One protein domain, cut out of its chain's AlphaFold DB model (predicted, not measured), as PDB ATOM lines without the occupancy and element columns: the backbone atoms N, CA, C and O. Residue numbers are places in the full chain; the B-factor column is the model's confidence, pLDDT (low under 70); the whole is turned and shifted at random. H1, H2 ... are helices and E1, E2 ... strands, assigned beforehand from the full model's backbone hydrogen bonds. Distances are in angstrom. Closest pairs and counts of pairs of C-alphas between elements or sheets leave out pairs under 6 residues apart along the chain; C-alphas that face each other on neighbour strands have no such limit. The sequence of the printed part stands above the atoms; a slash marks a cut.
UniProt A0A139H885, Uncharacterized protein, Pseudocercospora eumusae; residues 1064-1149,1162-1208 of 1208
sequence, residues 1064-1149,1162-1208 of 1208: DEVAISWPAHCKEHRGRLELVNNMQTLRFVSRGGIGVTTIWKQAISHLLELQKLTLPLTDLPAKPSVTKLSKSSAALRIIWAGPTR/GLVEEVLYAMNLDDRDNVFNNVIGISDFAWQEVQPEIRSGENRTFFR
ATOM      1  N   ASP A1064     184.186 159.640 206.104       79.94
ATOM      2  CA  ASP A1064     183.921 161.083 206.144       79.94
ATOM      3  C   ASP A1064     184.804 161.736 207.240       79.94
ATOM      4  O   ASP A1064     184.308 162.217 208.263       79.94
ATOM      5  N   GLU A1065     186.130 161.707 207.038       86.56
ATOM      6  CA  GLU A1065     187.142 162.239 207.969       86.56
ATOM      7  C   GLU A1065     186.908 163.735 208.256       86.56
ATOM      8  O   GLU A1065     186.842 164.569 207.341       86.56
ATOM      9  N   VAL A1066     186.740 164.068 209.541       86.19
ATOM     10  CA  VAL A1066     186.504 165.435 210.025       86.19
ATOM     11  C   VAL A1066     187.842 166.060 210.365       86.19
ATOM     12  O   VAL A1066     188.452 165.694 211.362       86.19
ATOM     13  N   ALA A1067     188.272 167.025 209.562       86.94
ATOM     14  CA  ALA A1067     189.583 167.632 209.737       86.94
ATOM     15  C   ALA A1067     189.554 168.857 210.670       86.94
ATOM     16  O   ALA A1067     190.504 169.073 211.409       86.94
ATOM     17  N   ILE A1068     188.468 169.647 210.689       91.00
ATOM     18  CA  ILE A1068     188.257 170.703 211.703       91.00
ATOM     19  C   ILE A1068     186.770 170.770 212.089       91.00
ATOM     20  O   ILE A1068     185.890 170.605 211.235       91.00
ATOM     21  N   SER A1069     186.472 171.041 213.367       93.12
ATOM     22  CA  SER A1069     185.106 171.277 213.858       93.12
ATOM     23  C   SER A1069     185.015 172.486 214.796       93.12
ATOM     24  O   SER A1069     185.826 172.617 215.708       93.12
ATOM     25  N   TRP A1070     183.981 173.316 214.634       94.69
ATOM     26  CA  TRP A1070     183.724 174.501 215.465       94.69
ATOM     27  C   TRP A1070     182.323 174.458 216.088       94.69
ATOM     28  O   TRP A1070     181.367 174.071 215.408       94.69
ATOM     29  N   PRO A1071     182.139 174.865 217.356       93.06
ATOM     30  CA  PRO A1071     180.819 174.938 217.977       93.06
ATOM     31  C   PRO A1071     179.974 176.055 217.343       93.06
ATOM     32  O   PRO A1071     180.391 177.206 217.270       93.06
ATOM     33  N   ALA A1072     178.757 175.729 216.901       93.25
ATOM     34  CA  ALA A1072     177.851 176.710 216.302       93.25
ATOM     35  C   ALA A1072     176.376 176.307 216.468       93.25
ATOM     36  O   ALA A1072     176.040 175.147 216.730       93.25
ATOM     37  N   HIS A1073     175.471 177.271 216.301       90.88
ATOM     38  CA  HIS A1073     174.029 177.035 216.271       90.88
ATOM     39  C   HIS A1073     173.471 177.346 214.880       90.88
ATOM     40  O   HIS A1073     173.664 178.447 214.378       90.88
ATOM     41  N   CYS A1074     172.742 176.417 214.263       91.81
ATOM     42  CA  CYS A1074     172.069 176.650 212.985       91.81
ATOM     43  C   CYS A1074     170.560 176.510 213.179       91.81
ATOM     44  O   CYS A1074     170.079 175.460 213.617       91.81
ATOM     45  N   LYS A1075     169.805 177.566 212.853       88.81
ATOM     46  CA  LYS A1075     168.349 177.636 213.066       88.81
ATOM     47  C   LYS A1075     168.008 177.305 214.533       88.81
ATOM     48  O   LYS A1075     168.399 178.048 215.426       88.81
ATOM     49  N   GLU A1076     167.315 176.199 214.798       87.38
ATOM     50  CA  GLU A1076     166.925 175.768 216.156       87.38
ATOM     51  C   GLU A1076     167.859 174.704 216.756       87.38
ATOM     52  O   GLU A1076     167.642 174.228 217.871       87.38
ATOM     53  N   HIS A1077     168.916 174.329 216.032       90.25
ATOM     54  CA  HIS A1077     169.764 173.191 216.356       90.25
ATOM     55  C   HIS A1077     171.130 173.626 216.887       90.25
ATOM     56  O   HIS A1077     171.855 174.400 216.257       90.25
ATOM     57  N   ARG A1078     171.505 173.077 218.047       91.50
ATOM     58  CA  ARG A1078     172.864 173.168 218.590       91.50
ATOM     59  C   ARG A1078     173.729 172.078 217.966       91.50
ATOM     60  O   ARG A1078     173.353 170.906 217.992       91.50
ATOM     61  N   GLY A1079     174.896 172.446 217.459       93.81
ATOM     62  CA  GLY A1079     175.739 171.516 216.725       93.81
ATOM     63  C   GLY A1079     177.194 171.943 216.638       93.81
ATOM     64  O   GLY A1079     177.682 172.747 217.436       93.81
ATOM     65  N   ARG A1080     177.875 171.374 215.651       94.50
ATOM     66  CA  ARG A1080     179.179 171.815 215.177       94.50
ATOM     67  C   ARG A1080     179.112 172.068 213.676       94.50
ATOM     68  O   ARG A1080     178.412 171.361 212.950       94.50
ATOM     69  N   LEU A1081     179.826 173.092 213.233       95.88
ATOM     70  CA  LEU A1081     180.224 173.225 211.843       95.88
ATOM     71  C   LEU A1081     181.469 172.360 211.652       95.88
ATOM     72  O   LEU A1081     182.427 172.513 212.401       95.88
ATOM     73  N   GLU A1082     181.444 171.452 210.691       95.12
ATOM     74  CA  GLU A1082     182.528 170.513 210.413       95.12
ATOM     75  C   GLU A1082     182.990 170.680 208.969       95.12
ATOM     76  O   GLU A1082     182.174 170.833 208.051       95.12
ATOM     77  N   LEU A1083     184.305 170.632 208.770       93.69
ATOM     78  CA  LEU A1083     184.932 170.656 207.458       93.69
ATOM     79  C   LEU A1083     185.525 169.275 207.151       93.69
ATOM     80  O   LEU A1083     186.277 168.712 207.948       93.69
ATOM     81  N   VAL A1084     185.081 168.698 206.033       93.38
ATOM     82  CA  VAL A1084     185.056 167.246 205.801       93.38
ATOM     83  C   VAL A1084     185.417 166.925 204.348       93.38
ATOM     84  O   VAL A1084     185.150 167.722 203.439       93.38
ATOM     85  N   ASN A1085     185.976 165.733 204.123       79.88
ATOM     86  CA  ASN A1085     186.383 165.181 202.821       79.88
ATOM     87  C   ASN A1085     187.457 166.028 202.129       79.88
ATOM     88  O   ASN A1085     187.167 166.763 201.183       79.88
ATOM     89  N   ASN A1086     188.702 165.922 202.614       81.69
ATOM     90  CA  ASN A1086     189.864 166.675 202.116       81.69
ATOM     91  C   ASN A1086     189.574 168.180 201.977       81.69
ATOM     92  O   ASN A1086     189.939 168.808 200.985       81.69
ATOM     93  N   MET A1087     188.856 168.737 202.955       82.81
ATOM     94  CA  MET A1087     188.472 170.146 203.004       82.81
ATOM     95  C   MET A1087     187.588 170.652 201.852       82.81
ATOM     96  O   MET A1087     187.491 171.855 201.631       82.81
ATOM     97  N   GLN A1088     186.893 169.766 201.132       90.88
ATOM     98  CA  GLN A1088     186.027 170.160 200.011       90.88
ATOM     99  C   GLN A1088     184.561 170.377 200.406       90.88
ATOM    100  O   GLN A1088     183.824 171.043 199.672       90.88
ATOM    101  N   THR A1089     184.108 169.822 201.537       94.62
ATOM    102  CA  THR A1089     182.700 169.892 201.958       94.62
ATOM    103  C   THR A1089     182.536 170.441 203.366       94.62
ATOM    104  O   THR A1089     183.127 169.942 204.318       94.62
ATOM    105  N   LEU A1090     181.678 171.449 203.500       95.56
ATOM    106  CA  LEU A1090     181.257 172.004 204.777       95.56
ATOM    107  C   LEU A1090     179.932 171.339 205.171       95.56
ATOM    108  O   LEU A1090     178.991 171.306 204.370       95.56
ATOM    109  N   ARG A1091     179.833 170.805 206.391       95.62
ATOM    110  CA  ARG A1091     178.582 170.246 206.928       95.62
ATOM    111  C   ARG A1091     178.257 170.826 208.298       95.62
ATOM    112  O   ARG A1091     179.154 171.093 209.089       95.62
ATOM    113  N   PHE A1092     176.974 171.002 208.596       96.44
ATOM    114  CA  PHE A1092     176.524 171.336 209.947       96.44
ATOM    115  C   PHE A1092     175.847 170.130 210.590       96.44
ATOM    116  O   PHE A1092     174.905 169.550 210.037       96.44
ATOM    117  N   VAL A1093     176.325 169.770 211.777       95.50
ATOM    118  CA  VAL A1093     175.994 168.523 212.462       95.50
ATOM    119  C   VAL A1093     175.420 168.826 213.839       95.50
ATOM    120  O   VAL A1093     176.098 169.360 214.714       95.50
ATOM    121  N   SER A1094     174.156 168.473 214.056       95.06
ATOM    122  CA  SER A1094     173.475 168.643 215.338       95.06
ATOM    123  C   SER A1094     173.692 167.433 216.240       95.06
ATOM    124  O   SER A1094     173.512 166.287 215.827       95.06
ATOM    125  N   ARG A1095     173.993 167.686 217.518       89.12
ATOM    126  CA  ARG A1095     174.002 166.644 218.558       89.12
ATOM    127  C   ARG A1095     172.598 166.532 219.157       89.12
ATOM    128  O   ARG A1095     172.269 167.211 220.128       89.12
ATOM    129  N   GLY A1096     171.754 165.710 218.534       85.69
ATOM    130  CA  GLY A1096     170.468 165.301 219.100       85.69
ATOM    131  C   GLY A1096     170.663 164.257 220.204       85.69
ATOM    132  O   GLY A1096     171.637 163.512 220.196       85.69
ATOM    133  N   GLY A1097     169.724 164.163 221.151       83.00
ATOM    134  CA  GLY A1097     169.873 163.322 222.352       83.00
ATOM    135  C   GLY A1097     169.979 161.802 222.130       83.00
ATOM    136  O   GLY A1097     170.151 161.077 223.102       83.00
ATOM    137  N   ILE A1098     169.851 161.318 220.888       82.81
ATOM    138  CA  ILE A1098     169.966 159.895 220.504       82.81
ATOM    139  C   ILE A1098     170.850 159.737 219.240       82.81
ATOM    140  O   ILE A1098     170.944 158.656 218.670       82.81
ATOM    141  N   GLY A1099     171.515 160.797 218.757       85.19
ATOM    142  CA  GLY A1099     172.359 160.673 217.567       85.19
ATOM    143  C   GLY A1099     172.902 161.973 216.983       85.19
ATOM    144  O   GLY A1099     172.421 163.076 217.249       85.19
ATOM    145  N   VAL A1100     173.919 161.794 216.147       89.38
ATOM    146  CA  VAL A1100     174.606 162.832 215.378       89.38
ATOM    147  C   VAL A1100     173.864 163.000 214.047       89.38
ATOM    148  O   VAL A1100     173.909 162.111 213.200       89.38
ATOM    149  N   THR A1101     173.137 164.106 213.862       93.69
ATOM    150  CA  THR A1101     172.349 164.351 212.641       93.69
ATOM    151  C   THR A1101     172.961 165.469 211.802       93.69
ATOM    152  O   THR A1101     173.036 166.621 212.228       93.69
ATOM    153  N   THR A1102     173.377 165.145 210.576       94.75
ATOM    154  CA  THR A1102     173.795 166.161 209.598       94.75
ATOM    155  C   THR A1102     172.557 166.895 209.088       94.75
ATOM    156  O   THR A1102     171.658 166.269 208.531       94.75
ATOM    157  N   ILE A1103     172.497 168.211 209.293       95.00
ATOM    158  CA  ILE A1103     171.368 169.058 208.871       95.00
ATOM    159  C   ILE A1103     171.549 169.500 207.422       95.00
ATOM    160  O   ILE A1103     170.599 169.482 206.643       95.00
ATOM    161  N   TRP A1104     172.775 169.864 207.051       95.62
ATOM    162  CA  TRP A1104     173.165 170.138 205.674       95.62
ATOM    163  C   TRP A1104     174.636 169.772 205.457       95.62
ATOM    164  O   TRP A1104     175.446 169.867 206.377       95.62
ATOM    165  N   LYS A1105     174.968 169.361 204.229       94.75
ATOM    166  CA  LYS A1105     176.328 169.140 203.715       94.75
ATOM    167  C   LYS A1105     176.384 169.784 202.331       94.75
ATOM    168  O   LYS A1105     175.550 169.463 201.486       94.75
ATOM    169  N   GLN A1106     177.306 170.716 202.122       95.50
ATOM    170  CA  GLN A1106     177.476 171.460 200.873       95.50
ATOM    171  C   GLN A1106     178.949 171.474 200.469       95.50
ATOM    172  O   GLN A1106     179.839 171.538 201.318       95.50
ATOM    173  N   ALA A1107     179.220 171.412 199.168       94.75
ATOM    174  CA  ALA A1107     180.575 171.571 198.656       94.75
ATOM    175  C   ALA A1107     180.980 173.050 198.689       94.75
ATOM    176  O   ALA A1107     180.190 173.915 198.309       94.75
ATOM    177  N   ILE A1108     182.227 173.349 199.063       94.81
ATOM    178  CA  ILE A1108     182.778 174.715 199.016       94.81
ATOM    179  C   ILE A1108     182.760 175.271 197.583       94.81
ATOM    180  O   ILE A1108     182.629 176.475 197.397       94.81
ATOM    181  N   SER A1109     182.744 174.413 196.557       93.00
ATOM    182  CA  SER A1109     182.515 174.820 195.164       93.00
ATOM    183  C   SER A1109     181.165 175.492 194.901       93.00
ATOM    184  O   SER A1109     181.031 176.256 193.945       93.00
ATOM    185  N   HIS A1110     180.162 175.258 195.749       93.75
ATOM    186  CA  HIS A1110     178.871 175.934 195.669       93.75
ATOM    187  C   HIS A1110     178.844 177.258 196.438       93.75
ATOM    188  O   HIS A1110     177.892 178.016 196.271       93.75
ATOM    189  N   LEU A1111     179.869 177.590 197.224       95.31
ATOM    190  CA  LEU A1111     179.922 178.824 198.005       95.31
ATOM    191  C   LEU A1111     179.893 180.058 197.085       95.31
ATOM    192  O   LEU A1111     180.555 180.093 196.043       95.31
ATOM    193  N   LEU A1112     179.078 181.051 197.439       94.19
ATOM    194  CA  LEU A1112     179.016 182.351 196.762       94.19
ATOM    195  C   LEU A1112     179.522 183.472 197.659       94.19
ATOM    196  O   LEU A1112     180.206 184.370 197.174       94.19
ATOM    197  N   GLU A1113     179.174 183.439 198.943       95.69
ATOM    198  CA  GLU A1113     179.453 184.541 199.857       95.69
ATOM    199  C   GLU A1113     179.572 184.069 201.310       95.69
ATOM    200  O   GLU A1113     178.850 183.170 201.750       95.69
ATOM    201  N   LEU A1114     180.454 184.729 202.055       96.50
ATOM    202  CA  LEU A1114     180.582 184.647 203.504       96.50
ATOM    203  C   LEU A1114     180.399 186.049 204.084       96.50
ATOM    204  O   LEU A1114     181.068 186.989 203.657       96.50
ATOM    205  N   GLN A1115     179.535 186.192 205.086       95.62
ATOM    206  CA  GLN A1115     179.294 187.463 205.766       95.62
ATOM    207  C   GLN A1115     179.391 187.286 207.285       95.62
ATOM    208  O   GLN A1115     178.600 186.568 207.903       95.62
ATOM    209  N   LYS A1116     180.348 187.989 207.896       95.25
ATOM    210  CA  LYS A1116     180.440 188.185 209.343       95.25
ATOM    211  C   LYS A1116     179.288 189.088 209.775       95.25
ATOM    212  O   LYS A1116     179.142 190.208 209.288       95.25
ATOM    213  N   LEU A1117     178.468 188.608 210.700       91.81
ATOM    214  CA  LEU A1117     177.361 189.358 211.279       91.81
ATOM    215  C   LEU A1117     177.638 189.663 212.755       91.81
ATOM    216  O   LEU A1117     178.133 188.825 213.513       91.81
ATOM    217  N   THR A1118     177.269 190.874 213.160       85.69
ATOM    218  CA  THR A1118     177.170 191.310 214.557       85.69
ATOM    219  C   THR A1118     175.700 191.585 214.846       85.69
ATOM    220  O   THR A1118     175.215 192.695 214.633       85.69
ATOM    221  N   LEU A1119     174.962 190.553 215.253       80.06
ATOM    222  CA  LEU A1119     173.522 190.663 215.484       80.06
ATOM    223  C   LEU A1119     173.261 191.283 216.864       80.06
ATOM    224  O   LEU A1119     173.770 190.760 217.858       80.06
ATOM    225  N   PRO A1120     172.453 192.352 216.987       76.50
ATOM    226  CA  PRO A1120     171.996 192.777 218.301       76.50
ATOM    227  C   PRO A1120     171.193 191.634 218.941       76.50
ATOM    228  O   PRO A1120     170.464 190.915 218.257       76.50
ATOM    229  N   LEU A1121     171.305 191.458 220.263       65.50
ATOM    230  CA  LEU A1121     170.659 190.340 220.977       65.50
ATOM    231  C   LEU A1121     169.123 190.312 220.805       65.50
ATOM    232  O   LEU A1121     168.500 189.285 221.059       65.50
ATOM    233  N   THR A1122     168.521 191.425 220.376       67.75
ATOM    234  CA  THR A1122     167.095 191.576 220.049       67.75
ATOM    235  C   THR A1122     166.655 190.824 218.795       67.75
ATOM    236  O   THR A1122     165.488 190.462 218.697       67.75
ATOM    237  N   ASP A1123     167.572 190.593 217.854       67.19
ATOM    238  CA  ASP A1123     167.276 190.049 216.521       67.19
ATOM    239  C   ASP A1123     167.486 188.528 216.456       67.19
ATOM    240  O   ASP A1123     167.279 187.893 215.418       67.19
ATOM    241  N   LEU A1124     167.902 187.926 217.574       67.44
ATOM    242  CA  LEU A1124     167.955 186.482 217.732       67.44
ATOM    243  C   LEU A1124     166.523 185.916 217.775       67.44
ATOM    244  O   LEU A1124     165.652 186.495 218.431       67.44
ATOM    245  N   PRO A1125     166.248 184.775 217.114       69.38
ATOM    246  CA  PRO A1125     164.920 184.172 217.129       69.38
ATOM    247  C   PRO A1125     164.500 183.864 218.572       69.38
ATOM    248  O   PRO A1125     165.191 183.138 219.285       69.38
ATOM    249  N   ALA A1126     163.351 184.405 218.992       61.06
ATOM    250  CA  ALA A1126     162.910 184.507 220.390       61.06
ATOM    251  C   ALA A1126     162.500 183.175 221.075       61.06
ATOM    252  O   ALA A1126     161.614 183.152 221.931       61.06
ATOM    253  N   LYS A1127     163.101 182.042 220.692       65.88
ATOM    254  CA  LYS A1127     162.787 180.712 221.233       65.88
ATOM    255  C   LYS A1127     163.521 180.443 222.565       65.88
ATOM    256  O   LYS A1127     164.672 180.838 222.744       65.88
ATOM    257  N   PRO A1128     162.869 179.765 223.531       46.44
ATOM    258  CA  PRO A1128     163.184 179.910 224.960       46.44
ATOM    259  C   PRO A1128     164.455 179.207 225.478       46.44
ATOM    260  O   PRO A1128     164.786 179.363 226.650       46.44
ATOM    261  N   SER A1129     165.188 178.450 224.653       54.19
ATOM    262  CA  SER A1129     166.451 177.793 225.046       54.19
ATOM    263  C   SER A1129     167.702 178.668 224.853       54.19
ATOM    264  O   SER A1129     168.793 178.292 225.283       54.19
ATOM    265  N   VAL A1130     167.550 179.848 224.240       55.25
ATOM    266  CA  VAL A1130     168.633 180.782 223.877       55.25
ATOM    267  C   VAL A1130     169.254 181.507 225.086       55.25
ATOM    268  O   VAL A1130     170.330 182.082 224.980       55.25
ATOM    269  N   THR A1131     168.652 181.419 226.276       57.12
ATOM    270  CA  THR A1131     169.096 182.112 227.508       57.12
ATOM    271  C   THR A1131     170.478 181.702 228.039       57.12
ATOM    272  O   THR A1131     170.991 182.354 228.947       57.12
ATOM    273  N   LYS A1132     171.088 180.643 227.487       59.81
ATOM    274  CA  LYS A1132     172.479 180.231 227.755       59.81
ATOM    275  C   LYS A1132     173.457 180.515 226.610       59.81
ATOM    276  O   LYS A1132     174.628 180.169 226.751       59.81
ATOM    277  N   LEU A1133     173.018 181.102 225.493       57.28
ATOM    278  CA  LEU A1133     173.973 181.600 224.504       57.28
ATOM    279  C   LEU A1133     174.788 182.718 225.158       57.28
ATOM    280  O   LEU A1133     174.253 183.555 225.889       57.28
ATOM    281  N   SER A1134     176.103 182.648 224.971       53.59
ATOM    282  CA  SER A1134     177.070 183.579 225.542       53.59
ATOM    283  C   SER A1134     176.755 185.018 225.145       53.59
ATOM    284  O   SER A1134     176.013 185.290 224.204       53.59
ATOM    285  N   LYS A1135     177.388 185.976 225.827       63.91
ATOM    286  CA  LYS A1135     177.274 187.412 225.519       63.91
ATOM    287  C   LYS A1135     177.783 187.792 224.106       63.91
ATOM    288  O   LYS A1135     177.784 188.977 223.784       63.91
ATOM    289  N   SER A1136     178.230 186.835 223.284       65.38
ATOM    290  CA  SER A1136     178.712 187.056 221.921       65.38
ATOM    291  C   SER A1136     177.552 187.206 220.925       65.38
ATOM    292  O   SER A1136     176.772 186.294 220.673       65.38
ATOM    293  N   SER A1137     177.485 188.378 220.299       78.06
ATOM    294  CA  SER A1137     176.599 188.725 219.175       78.06
ATOM    295  C   SER A1137     177.094 188.203 217.813       78.06
ATOM    296  O   SER A1137     176.566 188.585 216.765       78.06
ATOM    297  N   ALA A1138     178.137 187.369 217.813       89.75
ATOM    298  CA  ALA A1138     178.824 186.909 216.615       89.75
ATOM    299  C   ALA A1138     178.027 185.814 215.886       89.75
ATOM    300  O   ALA A1138     177.617 184.804 216.466       89.75
ATOM    301  N   ALA A1139     177.826 186.027 214.588       92.50
ATOM    302  CA  ALA A1139     177.174 185.096 213.679       92.50
ATOM    303  C   ALA A1139     177.895 185.083 212.321       92.50
ATOM    304  O   ALA A1139     178.531 186.067 211.935       92.50
ATOM    305  N   LEU A1140     177.782 183.978 211.588       95.00
ATOM    306  CA  LEU A1140     178.318 183.807 210.240       95.00
ATOM    307  C   LEU A1140     177.178 183.427 209.292       95.00
ATOM    308  O   LEU A1140     176.515 182.407 209.477       95.00
ATOM    309  N   ARG A1141     176.941 184.248 208.270       95.12
ATOM    310  CA  ARG A1141     176.002 183.966 207.179       95.12
ATOM    311  C   ARG A1141     176.786 183.391 206.006       95.12
ATOM    312  O   ARG A1141     177.786 183.971 205.585       95.12
ATOM    313  N   ILE A1142     176.327 182.254 205.499       95.62
ATOM    314  CA  ILE A1142     176.934 181.512 204.399       95.62
ATOM    315  C   ILE A1142     175.895 181.428 203.280       95.62
ATOM    316  O   ILE A1142     174.803 180.893 203.479       95.62
ATOM    317  N   ILE A1143     176.221 181.984 202.114       95.00
ATOM    318  CA  ILE A1143     175.327 182.007 200.954       95.00
ATOM    319  C   ILE A1143     175.862 181.036 199.910       95.00
ATOM    320  O   ILE A1143     176.985 181.177 199.414       95.00
ATOM    321  N   TRP A1144     175.035 180.060 199.556       94.81
ATOM    322  CA  TRP A1144     175.338 179.042 198.563       94.81
ATOM    323  C   TRP A1144     174.639 179.356 197.241       94.81
ATOM    324  O   TRP A1144     173.480 179.781 197.202       94.81
ATOM    325  N   ALA A1145     175.325 179.069 196.138       91.19
ATOM    326  CA  ALA A1145     174.666 178.860 194.864       91.19
ATOM    327  C   ALA A1145     173.708 177.685 195.032       91.19
ATOM    328  O   ALA A1145     174.106 176.617 195.503       91.19
ATOM    329  N   GLY A1146     172.454 177.884 194.635       84.00
ATOM    330  CA  GLY A1146     171.517 176.779 194.558       84.00
ATOM    331  C   GLY A1146     172.076 175.656 193.698       84.00
ATOM    332  O   GLY A1146     172.788 175.941 192.726       84.00
ATOM    333  N   PRO A1147     171.718 174.390 193.980       76.31
ATOM    334  CA  PRO A1147     171.835 173.378 192.948       76.31
ATOM    335  C   PRO A1147     171.089 173.919 191.729       76.31
ATOM    336  O   PRO A1147     169.908 174.264 191.831       76.31
ATOM    337  N   THR A1148     171.778 174.038 190.594       61.78
ATOM    338  CA  THR A1148     171.174 174.427 189.319       61.78
ATOM    339  C   THR A1148     170.227 173.317 188.892       61.78
ATOM    340  O   THR A1148     170.548 172.445 188.082       61.78
ATOM    341  N   ARG A1149     169.026 173.340 189.478       54.00
ATOM    342  CA  ARG A1149     167.867 172.594 189.024       54.00
ATOM    343  C   ARG A1149     167.704 173.032 187.579       54.00
ATOM    344  O   ARG A1149     167.340 174.179 187.337       54.00
ATOM    345  N   GLY A1162     167.025 180.765 193.476       75.62
ATOM    346  CA  GLY A1162     167.502 179.478 194.006       75.62
ATOM    347  C   GLY A1162     168.665 179.544 195.011       75.62
ATOM    348  O   GLY A1162     169.272 178.519 195.289       75.62
ATOM    349  N   LEU A1163     169.016 180.720 195.533       84.44
ATOM    350  CA  LEU A1163     170.057 180.900 196.541       84.44
ATOM    351  C   LEU A1163     169.656 180.209 197.849       84.44
ATOM    352  O   LEU A1163     168.572 180.448 198.378       84.44
ATOM    353  N   VAL A1164     170.549 179.381 198.389       86.38
ATOM    354  CA  VAL A1164     170.356 178.761 199.705       86.38
ATOM    355  C   VAL A1164     171.166 179.561 200.718       86.38
ATOM    356  O   VAL A1164     172.394 179.580 200.665       86.38
ATOM    357  N   GLU A1165     170.475 180.239 201.628       88.25
ATOM    358  CA  GLU A1165     171.085 180.977 202.732       88.25
ATOM    359  C   GLU A1165     171.079 180.124 204.005       88.25
ATOM    360  O   GLU A1165     170.028 179.660 204.452       88.25
ATOM    361  N   GLU A1166     172.249 179.952 204.619       88.38
ATOM    362  CA  GLU A1166     172.396 179.332 205.934       88.38
ATOM    363  C   GLU A1166     173.051 180.322 206.903       88.38
ATOM    364  O   GLU A1166     174.105 180.894 206.621       88.38
ATOM    365  N   VAL A1167     172.426 180.531 208.065       85.00
ATOM    366  CA  VAL A1167     172.933 181.432 209.110       85.00
ATOM    367  C   VAL A1167     173.330 180.618 210.337       85.00
ATOM    368  O   VAL A1167     172.532 179.851 210.886       85.00
ATOM    369  N   LEU A1168     174.579 180.804 210.756       82.00
ATOM    370  CA  LEU A1168     175.175 180.245 211.960       82.00
ATOM    371  C   LEU A1168     175.220 181.327 213.040       82.00
ATOM    372  O   LEU A1168     175.757 182.411 212.829       82.00
ATOM    373  N   TYR A1169     174.645 181.033 214.198       83.56
ATOM    374  CA  TYR A1169     174.490 181.935 215.334       83.56
ATOM    375  C   TYR A1169     175.363 181.500 216.514       83.56
ATOM    376  O   TYR A1169     175.706 180.322 216.642       83.56
ATOM    377  N   ALA A1170     175.624 182.453 217.416       76.81
ATOM    378  CA  ALA A1170     176.240 182.240 218.728       76.81
ATOM    379  C   ALA A1170     177.543 181.432 218.681       76.81
ATOM    380  O   ALA A1170     177.755 180.499 219.456       76.81
ATOM    381  N   MET A1171     178.406 181.823 217.749       84.06
ATOM    382  CA  MET A1171     179.812 181.439 217.755       84.06
ATOM    383  C   MET A1171     180.558 182.344 218.750       84.06
ATOM    384  O   MET A1171     180.062 183.425 219.113       84.06
ATOM    385  N   ASN A1172     181.753 181.950 219.195       89.12
ATOM    386  CA  ASN A1172     182.687 182.955 219.696       89.12
ATOM    387  C   ASN A1172     183.068 183.909 218.540       89.12
ATOM    388  O   ASN A1172     182.928 183.559 217.365       89.12
ATOM    389  N   LEU A1173     183.513 185.128 218.850       88.44
ATOM    390  CA  LEU A1173     184.014 186.048 217.825       88.44
ATOM    391  C   LEU A1173     185.242 185.447 217.125       88.44
ATOM    392  O   LEU A1173     185.316 185.475 215.898       88.44
ATOM    393  N   ASP A1174     186.109 184.810 217.910       90.56
ATOM    394  CA  ASP A1174     187.305 184.113 217.437       90.56
ATOM    395  C   ASP A1174     186.924 182.885 216.593       90.56
ATOM    396  O   ASP A1174     187.390 182.752 215.469       90.56
ATOM    397  N   ASP A1175     185.973 182.051 217.045       91.62
ATOM    398  CA  ASP A1175     185.451 180.914 216.259       91.62
ATOM    399  C   ASP A1175     184.865 181.358 214.909       91.62
ATOM    400  O   ASP A1175     185.078 180.710 213.884       91.62
ATOM    401  N   ARG A1176     184.101 182.462 214.895       94.75
ATOM    402  CA  ARG A1176     183.504 183.026 213.672       94.75
ATOM    403  C   ARG A1176     184.594 183.408 212.676       94.75
ATOM    404  O   ARG A1176     184.467 183.103 211.489       94.75
ATOM    405  N   ASP A1177     185.636 184.082 213.151       94.06
ATOM    406  CA  ASP A1177     186.708 184.588 212.296       94.06
ATOM    407  C   ASP A1177     187.685 183.480 211.891       94.06
ATOM    408  O   ASP A1177     188.105 183.450 210.737       94.06
ATOM    409  N   ASN A1178     187.907 182.486 212.751       93.19
ATOM    410  CA  ASN A1178     188.627 181.259 212.424       93.19
ATOM    411  C   ASN A1178     187.902 180.453 211.340       93.19
ATOM    412  O   ASN A1178     188.541 180.053 210.369       93.19
ATOM    413  N   VAL A1179     186.579 180.259 211.425       94.75
ATOM    414  CA  VAL A1179     185.808 179.623 210.339       94.75
ATOM    415  C   VAL A1179     185.906 180.435 209.050       94.75
ATOM    416  O   VAL A1179     186.159 179.870 207.988       94.75
ATOM    417  N   PHE A1180     185.718 181.755 209.127       96.25
ATOM    418  CA  PHE A1180     185.773 182.640 207.965       96.25
ATOM    419  C   PHE A1180     187.137 182.562 207.255       96.25
ATOM    420  O   PHE A1180     187.191 182.339 206.046       96.25
ATOM    421  N   ASN A1181     188.230 182.670 208.013       95.69
ATOM    422  CA  ASN A1181     189.597 182.621 207.498       95.69
ATOM    423  C   ASN A1181     189.943 181.232 206.932       95.69
ATOM    424  O   ASN A1181     190.488 181.147 205.831       95.69
ATOM    425  N   ASN A1182     189.574 180.150 207.631       94.19
ATOM    426  CA  ASN A1182     189.825 178.784 207.166       94.19
ATOM    427  C   ASN A1182     189.064 178.467 205.876       94.19
ATOM    428  O   ASN A1182     189.677 178.003 204.922       94.19
ATOM    429  N   VAL A1183     187.760 178.766 205.786       95.38
ATOM    430  CA  VAL A1183     186.980 178.497 204.560       95.38
ATOM    431  C   VAL A1183     187.530 179.283 203.363       95.38
ATOM    432  O   VAL A1183     187.601 178.738 202.262       95.38
ATOM    433  N   ILE A1184     187.979 180.528 203.566       95.94
ATOM    434  CA  ILE A1184     188.619 181.324 202.509       95.94
ATOM    435  C   ILE A1184     189.952 180.702 202.078       95.94
ATOM    436  O   ILE A1184     190.131 180.446 200.886       95.94
ATOM    437  N   GLY A1185     190.867 180.434 203.015       94.94
ATOM    438  CA  GLY A1185     192.211 179.943 202.697       94.94
ATOM    439  C   GLY A1185     192.260 178.500 202.183       94.94
ATOM    440  O   GLY A1185     193.158 178.133 201.436       94.94
ATOM    441  N   ILE A1186     191.263 177.687 202.518       93.88
ATOM    442  CA  ILE A1186     191.107 176.332 201.978       93.88
ATOM    443  C   ILE A1186     190.586 176.354 200.538       93.88
ATOM    444  O   ILE A1186     190.899 175.470 199.744       93.88
ATOM    445  N   SER A1187     189.779 177.352 200.184       93.88
ATOM    446  CA  SER A1187     189.120 177.392 198.883       93.88
ATOM    447  C   SER A1187     190.028 177.889 197.747       93.88
ATOM    448  O   SER A1187     190.660 178.945 197.828       93.88
ATOM    449  N   ASP A1188     189.998 177.182 196.616       92.06
ATOM    450  CA  ASP A1188     190.737 177.542 195.393       92.06
ATOM    451  C   ASP A1188     190.167 178.766 194.644       92.06
ATOM    452  O   ASP A1188     190.669 179.158 193.589       92.06
ATOM    453  N   PHE A1189     189.110 179.393 195.166       93.00
ATOM    454  CA  PHE A1189     188.450 180.524 194.519       93.00
ATOM    455  C   PHE A1189     189.164 181.845 194.763       93.00
ATOM    456  O   PHE A1189     189.631 182.121 195.867       93.00
ATOM    457  N   ALA A1190     189.154 182.719 193.755       92.75
ATOM    458  CA  ALA A1190     189.416 184.135 193.964       92.75
ATOM    459  C   ALA A1190     188.295 184.742 194.826       92.75
ATOM    460  O   ALA A1190     187.112 184.488 194.591       92.75
ATOM    461  N   TRP A1191     188.674 185.545 195.818       95.31
ATOM    462  CA  TRP A1191     187.750 186.226 196.722       95.31
ATOM    463  C   TRP A1191     187.859 187.728 196.540       95.31
ATOM    464  O   TRP A1191     188.961 188.249 196.383       95.31
ATOM    465  N   GLN A1192     186.718 188.399 196.617       94.62
ATOM    466  CA  GLN A1192     186.585 189.847 196.586       94.62
ATOM    467  C   GLN A1192     185.907 190.306 197.879       94.62
ATOM    468  O   GLN A1192     184.941 189.692 198.339       94.62
ATOM    469  N   GLU A1193     186.388 191.398 198.460       94.94
ATOM    470  CA  GLU A1193     185.687 192.070 199.552       94.94
ATOM    471  C   GLU A1193     184.443 192.789 199.015       94.94
ATOM    472  O   GLU A1193     184.487 193.457 197.981       94.94
ATOM    473  N   VAL A1194     183.327 192.682 199.731       92.31
ATOM    474  CA  VAL A1194     182.079 193.367 199.385       92.31
ATOM    475  C   VAL A1194     181.638 194.228 200.564       92.31
ATOM    476  O   VAL A1194     181.773 193.825 201.714       92.31
ATOM    477  N   GLN A1195     181.065 195.403 200.295       89.19
ATOM    478  CA  GLN A1195     180.490 196.240 201.350       89.19
ATOM    479  C   GLN A1195     179.374 195.502 202.122       89.19
ATOM    480  O   GLN A1195     178.603 194.733 201.521       89.19
ATOM    481  N   PRO A1196     179.241 195.736 203.441       85.31
ATOM    482  CA  PRO A1196     178.179 195.137 204.237       85.31
ATOM    483  C   PRO A1196     176.796 195.559 203.720       85.31
ATOM    484  O   PRO A1196     176.512 196.737 203.511       85.31
ATOM    485  N   GLU A1197     175.915 194.578 203.528       82.38
ATOM    486  CA  GLU A1197     174.516 194.820 203.178       82.38
ATOM    487  C   GLU A1197     173.778 195.417 204.388       82.38
ATOM    488  O   GLU A1197     173.566 194.719 205.383       82.38
ATOM    489  N   ILE A1198     173.368 196.691 204.322       72.75
ATOM    490  CA  ILE A1198     172.487 197.255 205.355       72.75
ATOM    491  C   ILE A1198     171.092 196.676 205.154       72.75
ATOM    492  O   ILE A1198     170.463 196.852 204.106       72.75
ATOM    493  N   ARG A1199     170.577 196.021 206.194       68.12
ATOM    494  CA  ARG A1199     169.213 195.500 206.199       68.12
ATOM    495  C   ARG A1199     168.233 196.662 206.062       68.12
ATOM    496  O   ARG A1199     168.108 197.505 206.947       68.12
ATOM    497  N   SER A1200     167.466 196.659 204.974       57.06
ATOM    498  CA  SER A1200     166.463 197.688 204.649       57.06
ATOM    499  C   SER A1200     165.385 197.898 205.730       57.06
ATOM    500  O   SER A1200     164.682 198.911 205.710       57.06
ATOM    501  N   GLY A1201     165.272 196.973 206.691       58.12
ATOM    502  CA  GLY A1201     164.440 197.100 207.886       58.12
ATOM    503  C   GLY A1201     164.900 198.173 208.883       58.12
ATOM    504  O   GLY A1201     164.042 198.873 209.416       58.12
ATOM    505  N   GLU A1202     166.208 198.363 209.105       54.38
ATOM    506  CA  GLU A1202     166.715 199.294 210.136       54.38
ATOM    507  C   GLU A1202     166.453 200.765 209.778       54.38
ATOM    508  O   GLU A1202     166.035 201.560 210.617       54.38
ATOM    509  N   ASN A1203     166.593 201.137 208.503       45.88
ATOM    510  CA  ASN A1203     166.384 202.528 208.082       45.88
ATOM    511  C   ASN A1203     164.908 202.974 208.125       45.88
ATOM    512  O   ASN A1203     164.635 204.174 208.166       45.88
ATOM    513  N   ARG A1204     163.937 202.046 208.166       44.50
ATOM    514  CA  ARG A1204     162.501 202.390 208.252       44.50
ATOM    515  C   ARG A1204     162.061 202.906 209.624       44.50
ATOM    516  O   ARG A1204     161.002 203.528 209.699       44.50
ATOM    517  N   THR A1205     162.830 202.656 210.683       46.25
ATOM    518  CA  THR A1205     162.552 203.162 212.039       46.25
ATOM    519  C   THR A1205     163.381 204.392 212.405       46.25
ATOM    520  O   THR A1205     162.999 205.094 213.332       46.25
ATOM    521  N   PHE A1206     164.474 204.680 211.687       35.72
ATOM    522  CA  PHE A1206     165.346 205.830 211.975       35.72
ATOM    523  C   PHE A1206     164.967 207.113 211.210       35.72
ATOM    524  O   PHE A1206     165.238 208.213 211.680       35.72
ATOM    525  N   PHE A1207     164.318 206.984 210.045       35.06
ATOM    526  CA  PHE A1207     163.817 208.109 209.233       35.06
ATOM    527  C   PHE A1207     162.332 208.453 209.484       35.06
ATOM    528  O   PHE A1207     161.712 209.143 208.672       35.06
ATOM    529  N   ARG A1208     161.744 207.956 210.580       33.44
ATOM    530  CA  ARG A1208     160.330 208.144 210.935       33.44
ATOM    531  C   ARG A1208     160.181 208.719 212.339       33.44
ATOM    532  O   ARG A1208     159.276 209.564 212.499       33.44
TER     533      ARG A1208
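What this domain is: This is residues 1064 to 1149 and 1162 to 1208 of the 1208 residues of an uncharacterized protein of Pseudocercospora eumusae (UniProt A0A139H885). One seven-stranded sheet, strongly twisted and curled like part of a barrel, bends back on itself, and the helix H1 packs on its strands E6, E5 and E1. It is a folded sheet, one sheet in two leaves that face each other: E4, E3 and E2 face E7, E6 and E5, with E1 as the hinge. Residues 1198 to 1208, with the short helix H2, stick out as a tail. The printed part has 133 residues, with named elements in the order E1 E2 E3 E4 E5 E6 E7 H1 E8 H2; the sheet's order is E4 E3 E2 E1 E7 E6 E5, all antiparallel, and the class is mixed, helices and strands. The whole is compact, with a radius of gyration of the C-alphas of 15.6 A and spans of 52 by 39 by 33 A.

Where its parts are: E1, residues 1066 to 1074, begins at C-alpha 1066 (186.504, 165.435, 210.025), is 18.5 A long and bends by 72 degrees at residue 1071. E2, residues 1077 to 1084, measures 19.5 A, and E3, residues 1089 to 1096, 21.6 A. E4, residues 1099 to 1107, measures 23.3 A and bends by 52 degrees at residue 1103. E5, residues 1111 to 1118, measures 20.9 A, E6, residues 1138 to 1144, 20.0 A, and E7, residues 1164 to 1169, 16.5 A. H1, residues 1173 to 1186, runs 19.9 A from C-alpha 1173 (184.014, 186.048, 217.825). E8 is residues 1190 to 1193, and H2, residues 1203 to 1206, ends at C-alpha 1206 (165.346, 205.830, 211.975).

How they stand to each other: E1 to E4 form a meander, each strand the antiparallel neighbour of the one before; N 1081 and O 1070 are 2.8 A apart between E2 and E1, N 1082 and O 1091 2.8 A between E2 and E3, and N 1101 and O 1094 3.0 A between E4 and E3. E7 is staggered: it pairs with E1 over residues 1168 to 1169, N 1169 to O 1073 at 2.8 A, and with E6 over residues 1164 to 1168, N 1142 to O 1166 at 2.8 A. E5 and E6 are a hairpin, with N 1117 and O 1139 2.8 A apart. H1 is on the sheet; its closest C-alphas to E6 are Leu 1173 and Ala 1138, 5.4 A. E8 pairs with no named strand and is near E5. Every O i to N i+4 pair of H1 is within hydrogen-bond range; H2 is too short for one, and its one O i to N i+3 pair is not within range.

The domain as a whole: The C-alphas of Glu 1065 and Arg 1208, the two farthest apart, are 53.2 A apart. Residues 1150 to 1161 are not printed, and C-alphas 1149 and 1162 are 8.5 A apart across the cut. The link from E5 to E6, 19 residues, is long. The mean pLDDT of the printed part is 83.2; residues 1121 to 1136, 1148 to 1149 and 1199 to 1208 are under 70.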